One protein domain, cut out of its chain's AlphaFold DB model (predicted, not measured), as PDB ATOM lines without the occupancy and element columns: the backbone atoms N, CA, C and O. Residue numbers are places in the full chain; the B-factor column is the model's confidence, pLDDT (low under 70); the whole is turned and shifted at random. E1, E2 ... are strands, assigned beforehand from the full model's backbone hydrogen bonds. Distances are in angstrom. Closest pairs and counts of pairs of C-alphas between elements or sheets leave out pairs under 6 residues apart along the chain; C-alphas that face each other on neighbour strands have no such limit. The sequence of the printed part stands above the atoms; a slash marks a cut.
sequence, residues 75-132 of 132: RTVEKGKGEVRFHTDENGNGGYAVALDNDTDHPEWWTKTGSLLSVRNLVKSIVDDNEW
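Overview. This is residues 75 to 132 of the 132 residues of the protein "DUF1080 domain-containing protein" of Porphyromonadaceae bacterium KHP3R9 (UniProt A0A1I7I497). What is the main picture? There is little regular structure: one hairpin of two strands, E1 and E2, with a long looping stretch, residues 102 to 132, that folds back beside E2 near residues 113 to 116 and ends near the first printed residue. How is it made up? The 58 printed residues hold no named helix and two named strands, E1 then E2, an antiparallel sheet; the class is all strand, with 12 residues in named elements. How large is it? It is compact, radius of gyration of the C-alphas 11.7 A, but elongated, spanning 33 by 21 by 17 A.

Along the chain. Where is E1? Residues 81 to 86, 17.1 A long, from C-alpha 81 at (15.202, -35.725, 20.527). Where is E2? Residues 96 to 101, 15.8 A long, to C-alpha 101 at (14.749, -31.019, 21.984).

Arrangement. How do the strands run? E1 and E2 are antiparallel, 158 degrees between directions. Which atoms pair? N 84 and O 98 are within hydrogen-bond range at 2.9 A.

Size, cuts and confidence. Is there a cut? The printed part has no cut, and the E1 to E2 link is short. Where is confidence low? Residues 109 and 125 are under 70.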
ATOM      1  N   ARG A  75      24.410 -31.402  19.083       94.50
ATOM      2  CA  ARG A  75      23.439 -30.895  18.115       94.50
ATOM      3  C   ARG A  75      22.328 -31.915  17.930       94.50
ATOM      4  O   ARG A  75      22.607 -33.116  17.869       94.50
ATOM      5  N   THR A  76      21.095 -31.453  17.808       94.12
ATOM      6  CA  THR A  76      20.009 -32.281  17.276       94.12
ATOM      7  C   THR A  76      20.096 -32.295  15.747       94.12
ATOM      8  O   THR A  76      20.676 -31.388  15.147       94.12
ATOM      9  N   VAL A  77      19.598 -33.358  15.118       94.00
ATOM     10  CA  VAL A  77      19.566 -33.513  13.656       94.00
ATOM     11  C   VAL A  77      18.172 -33.967  13.267       94.00
ATOM     12  O   VAL A  77      17.634 -34.866  13.912       94.00
ATOM     13  N   GLU A  78      17.600 -33.361  12.230       91.19
ATOM     14  CA  GLU A  78      16.265 -33.685  11.706       91.19
ATOM     15  C   GLU A  78      15.180 -33.730  12.798       91.19
ATOM     16  O   GLU A  78      14.344 -34.633  12.831       91.19
ATOM     17  N   LYS A  79      15.191 -32.746  13.709       89.56
ATOM     18  CA  LYS A  79      14.284 -32.665  14.875       89.56
ATOM     19  C   LYS A  79      14.418 -33.841  15.848       89.56
ATOM     20  O   LYS A  79      13.492 -34.152  16.602       89.56
ATOM     21  N   GLY A  80      15.573 -34.500  15.836       91.88
ATOM     22  CA  GLY A  80      15.916 -35.549  16.780       91.88
ATOM     23  C   GLY A  80      15.794 -35.065  18.222       91.88
ATOM     24  O   GLY A  80      16.091 -33.913  18.545       91.88
ATOM     25  N   LYS A  81      15.362 -35.972  19.095       92.69
ATOM     26  CA  LYS A  81      15.202 -35.725  20.527       92.69
ATOM     27  C   LYS A  81      16.132 -36.633  21.308       92.69
ATOM     28  O   LYS A  81      16.374 -37.771  20.916       92.69
ATOM     29  N   GLY A  82      16.623 -36.139  22.430       94.12
ATOM     30  CA  GLY A  82      17.497 -36.890  23.312       94.12
ATOM     31  C   GLY A  82      17.543 -36.288  24.702       94.12
ATOM     32  O   GLY A  82      16.804 -35.363  25.040       94.12
ATOM     33  N   GLU A  83      18.432 -36.825  25.522       95.62
ATOM     34  CA  GLU A  83      18.617 -36.359  26.885       95.62
ATOM     35  C   GLU A  83      20.009 -36.707  27.406       95.62
ATOM     36  O   GLU A  83      20.615 -37.705  27.015       95.62
ATOM     37  N   VAL A  84      20.496 -35.889  28.333       97.00
ATOM     38  CA  VAL A  84      21.678 -36.187  29.141       97.00
ATOM     39  C   VAL A  84      21.205 -36.545  30.540       97.00
ATOM     40  O   VAL A  84      20.609 -35.715  31.230       97.00
ATOM     41  N   ARG A  85      21.464 -37.784  30.966       96.94
ATOM     42  CA  ARG A  85      21.095 -38.270  32.299       96.94
ATOM     43  C   ARG A  85      22.264 -38.239  33.274       96.94
ATOM     44  O   ARG A  85      23.404 -38.494  32.895       96.94
ATOM     45  N   PHE A  86      21.965 -37.976  34.542       97.00
ATOM     46  CA  PHE A  86      22.932 -38.026  35.638       97.00
ATOM     47  C   PHE A  86      22.289 -38.510  36.943       97.00
ATOM     48  O   PHE A  86      21.066 -38.512  37.084       97.00
ATOM     49  N   HIS A  87      23.126 -38.941  37.894       96.62
ATOM     50  CA  HIS A  87      22.697 -39.650  39.112       96.62
ATOM     51  C   HIS A  87      21.832 -40.887  38.811       96.62
ATOM     52  O   HIS A  87      20.845 -41.162  39.493       96.62
ATOM     53  N   THR A  88      22.194 -41.609  37.751       96.19
ATOM     54  CA  THR A  88      21.541 -42.845  37.320       96.19
ATOM     55  C   THR A  88      22.093 -44.064  38.056       96.19
ATOM     56  O   THR A  88      23.129 -43.989  38.720       96.19
ATOM     57  N   ASP A  89      21.436 -45.211  37.883       94.12
ATOM     58  CA  ASP A  89      22.042 -46.512  38.174       94.12
ATOM     59  C   ASP A  89      23.141 -46.885  37.151       94.12
ATOM     60  O   ASP A  89      23.422 -46.144  36.203       94.12
ATOM     61  N   GLU A  90      23.763 -48.054  37.339       91.31
ATOM     62  CA  GLU A  90      24.827 -48.591  36.472       91.31
ATOM     63  C   GLU A  90      24.392 -48.861  35.024       91.31
ATOM     64  O   GLU A  90      25.230 -48.939  34.127       91.31
ATOM     65  N   ASN A  91      23.083 -48.969  34.789       91.00
ATOM     66  CA  ASN A  91      22.502 -49.160  33.471       91.00
ATOM     67  C   ASN A  91      22.059 -47.829  32.855       91.00
ATOM     68  O   ASN A  91      21.627 -47.818  31.709       91.00
ATOM     69  N   GLY A  92      22.166 -46.699  33.557       92.38
ATOM     70  CA  GLY A  92      21.709 -45.398  33.069       92.38
ATOM     71  C   GLY A  92      20.219 -45.122  33.315       92.38
ATOM     72  O   GLY A  92      19.670 -44.204  32.707       92.38
ATOM     73  N   ASN A  93      19.548 -45.892  34.179       92.69
ATOM     74  CA  ASN A  93      18.140 -45.677  34.521       92.69
ATOM     75  C   ASN A  93      17.972 -44.760  35.737       92.69
ATOM     76  O   ASN A  93      18.867 -44.605  36.571       92.69
ATOM     77  N   GLY A  94      16.774 -44.181  35.862       93.81
ATOM     78  CA  GLY A  94      16.439 -43.256  36.942       93.81
ATOM     79  C   GLY A  94      17.170 -41.920  36.807       93.81
ATOM     80  O   GLY A  94      17.426 -41.457  35.691       93.81
ATOM     81  N   GLY A  95      17.476 -41.309  37.952       94.75
ATOM     82  CA  GLY A  95      18.206 -40.049  38.034       94.75
ATOM     83  C   GLY A  95      17.437 -38.845  37.490       94.75
ATOM     84  O   GLY A  95      16.206 -38.830  37.426       94.75
ATOM     85  N   TYR A  96      18.200 -37.828  37.107       96.50
ATOM     86  CA  TYR A  96      17.708 -36.618  36.461       96.50
ATOM     87  C   TYR A  96      18.075 -36.625  34.982       96.50
ATOM     88  O   TYR A  96      19.084 -37.215  34.597       96.50
ATOM     89  N   ALA A  97      17.280 -35.938  34.164       96.88
ATOM     90  CA  ALA A  97      17.487 -35.852  32.725       96.88
ATOM     91  C   ALA A  97      17.377 -34.402  32.247       96.88
ATOM     92  O   ALA A  97      16.410 -33.707  32.564       96.88
ATOM     93  N   VAL A  98      18.373 -33.960  31.481       96.19
ATOM     94  CA  VAL A  98      18.357 -32.685  30.765       96.19
ATOM     95  C   VAL A  98      17.958 -32.954  29.324       96.19
ATOM     96  O   VAL A  98      18.626 -33.730  28.645       96.19
ATOM     97  N   ALA A  99      16.882 -32.325  28.860       95.00
ATOM     98  CA  ALA A  99      16.370 -32.522  27.510       95.00
ATOM     99  C   ALA A  99      17.307 -31.944  26.436       95.00
ATOM    100  O   ALA A  99      17.882 -30.868  26.624       95.00
ATOM    101  N   LEU A 100      17.365 -32.629  25.295       94.12
ATOM    102  CA  LEU A 100      17.827 -32.146  23.996       94.12
ATOM    103  C   LEU A 100      16.627 -32.235  23.042       94.12
ATOM    104  O   LEU A 100      16.283 -33.316  22.569       94.12
ATOM    105  N   ASP A 101      15.940 -31.119  22.832       92.62
ATOM    106  CA  ASP A 101      14.749 -31.019  21.984       92.62
ATOM    107  C   ASP A 101      14.645 -29.590  21.431       92.62
ATOM    108  O   ASP A 101      14.244 -28.653  22.137       92.62
ATOM    109  N   ASN A 102      15.022 -29.443  20.161       90.75
ATOM    110  CA  ASN A 102      14.912 -28.198  19.401       90.75
ATOM    111  C   ASN A 102      13.680 -28.190  18.473       90.75
ATOM    112  O   ASN A 102      13.501 -27.244  17.711       90.75
ATOM    113  N   ASP A 103      12.810 -29.208  18.522       88.06
ATOM    114  CA  ASP A 103      11.662 -29.321  17.620       88.06
ATOM    115  C   ASP A 103      10.563 -28.325  18.007       88.06
ATOM    116  O   ASP A 103       9.819 -28.526  18.969       88.06
ATOM    117  N   THR A 104      10.427 -27.235  17.260       82.88
ATOM    118  CA  THR A 104       9.381 -26.230  17.498       82.88
ATOM    119  C   THR A 104       8.014 -26.617  16.945       82.88
ATOM    120  O   THR A 104       7.028 -25.969  17.293       82.88
ATOM    121  N   ASP A 105       7.941 -27.656  16.115       82.88
ATOM    122  CA  ASP A 105       6.714 -28.048  15.421       82.88
ATOM    123  C   ASP A 105       5.939 -29.128  16.189       82.88
ATOM    124  O   ASP A 105       4.764 -29.380  15.906       82.88
ATOM    125  N   HIS A 106       6.569 -29.763  17.182       79.88
ATOM    126  CA  HIS A 106       5.915 -30.762  18.017       79.88
ATOM    127  C   HIS A 106       4.846 -30.133  18.936       79.88
ATOM    128  O   HIS A 106       5.118 -29.116  19.581       79.88
ATOM    129  N   PRO A 107       3.664 -30.766  19.107       75.88
ATOM    130  CA  PRO A 107       2.609 -30.264  19.995       75.88
ATOM    131  C   PRO A 107       3.050 -30.099  21.454       75.88
ATOM    132  O   PRO A 107       2.523 -29.255  22.179       75.88
ATOM    133  N   GLU A 108       4.020 -30.904  21.892       76.81
ATOM    134  CA  GLU A 108       4.664 -30.752  23.197       76.81
ATOM    135  C   GLU A 108       5.675 -29.604  23.133       76.81
ATOM    136  O   GLU A 108       6.856 -29.760  22.815       76.81
ATOM    137  N   TRP A 109       5.181 -28.405  23.417       68.81
ATOM    138  CA  TRP A 109       5.971 -27.176  23.412       68.81
ATOM    139  C   TRP A 109       6.702 -26.927  24.742       68.81
ATOM    140  O   TRP A 109       7.534 -26.028  24.826       68.81
ATOM    141  N   TRP A 110       6.419 -27.716  25.783       73.75
ATOM    142  CA  TRP A 110       6.879 -27.464  27.151       73.75
ATOM    143  C   TRP A 110       8.113 -28.267  27.590       73.75
ATOM    144  O   TRP A 110       8.415 -28.263  28.773       73.75
ATOM    145  N   THR A 111       8.838 -28.957  26.708       86.25
ATOM    146  CA  THR A 111      10.048 -29.725  27.082       86.25
ATOM    147  C   THR A 111      11.198 -29.482  26.110       86.25
ATOM    148  O   THR A 111      11.593 -30.383  25.384       86.25
ATOM    149  N   LYS A 112      11.724 -28.254  26.057       91.12
ATOM    150  CA  LYS A 112      12.807 -27.876  25.126       91.12
ATOM    151  C   LYS A 112      14.203 -28.073  25.703       91.12
ATOM    152  O   LYS A 112      14.343 -28.253  26.917       91.12
ATOM    153  N   THR A 113      15.221 -28.025  24.840       92.88
ATOM    154  CA  THR A 113      16.640 -28.150  25.208       92.88
ATOM    155  C   THR A 113      16.980 -27.365  26.472       92.88
ATOM    156  O   THR A 113      16.645 -26.187  26.597       92.88
ATOM    157  N   GLY A 114      17.623 -28.036  27.430       91.56
ATOM    158  CA  GLY A 114      17.970 -27.478  28.741       91.56
ATOM    159  C   GLY A 114      16.892 -27.636  29.821       91.56
ATOM    160  O   GLY A 114      17.143 -27.305  30.980       91.56
ATOM    161  N   SER A 115      15.705 -28.160  29.492       93.62
ATOM    162  CA  SER A 115      14.705 -28.538  30.501       93.62
ATOM    163  C   SER A 115      15.253 -29.622  31.421       93.62
ATOM    164  O   SER A 115      15.765 -30.629  30.941       93.62
ATOM    165  N   LEU A 116      15.067 -29.459  32.730       95.25
ATOM    166  CA  LEU A 116      15.250 -30.537  33.696       95.25
ATOM    167  C   LEU A 116      13.937 -31.316  33.778       95.25
ATOM    168  O   LEU A 116      12.988 -30.877  34.439       95.25
ATOM    169  N   LEU A 117      13.869 -32.439  33.066       92.75
ATOM    170  CA  LEU A 117      12.637 -33.201  32.883       92.75
ATOM    171  C   LEU A 117      12.010 -33.576  34.233       92.75
ATOM    172  O   LEU A 117      12.702 -33.953  35.179       92.75
ATOM    173  N   SER A 118      10.685 -33.437  34.321       87.69
ATOM    174  CA  SER A 118       9.870 -33.666  35.531       87.69
ATOM    175  C   SER A 118      10.111 -32.706  36.707       87.69
ATOM    176  O   SER A 118       9.444 -32.838  37.730       87.69
ATOM    177  N   VAL A 119      11.014 -31.726  36.577       91.75
ATOM    178  CA  VAL A 119      11.315 -30.745  37.635       91.75
ATOM    179  C   VAL A 119      11.044 -29.322  37.164       91.75
ATOM    180  O   VAL A 119      10.270 -28.593  37.783       91.75
ATOM    181  N   ARG A 120      11.690 -28.906  36.069       89.62
ATOM    182  CA  ARG A 120      11.574 -27.556  35.521       89.62
ATOM    183  C   ARG A 120      11.737 -27.566  34.012       89.62
ATOM    184  O   ARG A 120      12.807 -27.835  33.473       89.62
ATOM    185  N   ASN A 121      10.672 -27.137  33.367       86.81
ATOM    186  CA  ASN A 121      10.536 -27.139  31.929       86.81
ATOM    187  C   ASN A 121      10.877 -25.778  31.317       86.81
ATOM    188  O   ASN A 121      10.477 -24.729  31.832       86.81
ATOM    189  N   LEU A 122      11.602 -25.810  30.201       85.44
ATOM    190  CA  LEU A 122      11.824 -24.681  29.311       85.44
ATOM    191  C   LEU A 122      10.875 -24.807  28.119       85.44
ATOM    192  O   LEU A 122      10.741 -25.867  27.511       85.44
ATOM    193  N   VAL A 123      10.199 -23.704  27.806       81.19
ATOM    194  CA  VAL A 123       9.091 -23.666  26.837       81.19
ATOM    195  C   VAL A 123       9.475 -23.056  25.490       81.19
ATOM    196  O   VAL A 123       8.668 -23.011  24.569       81.19
ATOM    197  N   LYS A 124      10.699 -22.537  25.374       77.69
ATOM    198  CA  LYS A 124      11.209 -21.904  24.160       77.69
ATOM    199  C   LYS A 124      12.568 -22.507  23.842       77.69
ATOM    200  O   LYS A 124      13.463 -22.421  24.681       77.69
ATOM    201  N   SER A 125      12.704 -23.093  22.653       69.62
ATOM    202  CA  SER A 125      14.031 -23.426  22.141       69.62
ATOM    203  C   SER A 125      14.766 -22.129  21.815       69.62
ATOM    204  O   SER A 125      14.181 -21.196  21.259       69.62
ATOM    205  N   ILE A 126      16.031 -22.059  22.212       73.31
ATOM    206  CA  ILE A 126      16.936 -20.948  21.894       73.31
ATOM    207  C   ILE A 126      18.033 -21.372  20.913       73.31
ATOM    208  O   ILE A 126      18.890 -20.554  20.597       73.31
ATOM    209  N   VAL A 127      18.013 -22.634  20.474       81.31
ATOM    210  CA  VAL A 127      19.007 -23.237  19.581       81.31
ATOM    211  C   VAL A 127      18.272 -23.867  18.404       81.31
ATOM    212  O   VAL A 127      17.232 -24.512  18.598       81.31
ATOM    213  N   ASP A 128      18.804 -23.659  17.204       87.19
ATOM    214  CA  ASP A 128      18.257 -24.222  15.977       87.19
ATOM    215  C   ASP A 128      18.689 -25.689  15.804       87.19
ATOM    216  O   ASP A 128      19.684 -26.165  16.359       87.19
ATOM    217  N   ASP A 129      17.896 -26.454  15.058       89.94
ATOM    218  CA  ASP A 129      18.248 -27.827  14.701       89.94
ATOM    219  C   ASP A 129      19.445 -27.844  13.733       89.94
ATOM    220  O   ASP A 129      19.552 -26.988  12.856       89.94
ATOM    221  N   ASN A 130      20.307 -28.861  13.826       91.94
ATOM    222  CA  ASN A 130      21.547 -29.025  13.047       91.94
ATOM    223  C   ASN A 130      22.702 -28.065  13.402       91.94
ATOM    224  O   ASN A 130      23.747 -28.111  12.741       91.94
ATOM    225  N   GLU A 131      22.570 -27.271  14.466       91.38
ATOM    226  CA  GLU A 131      23.618 -26.385  14.990       91.38
ATOM    227  C   GLU A 131      24.249 -26.928  16.284       91.38
ATOM    228  O   GLU A 131      23.593 -27.634  17.050       91.38
ATOM    229  N   TRP A 132      25.544 -26.643  16.483       91.81
ATOM    230  CA  TRP A 132      26.349 -27.093  17.631       91.81
ATOM    231  C   TRP A 132      26.185 -26.226  18.876       91.81
ATOM    232  O   TRP A 132      26.091 -24.988  18.719       91.81
TER     233      TRP A 132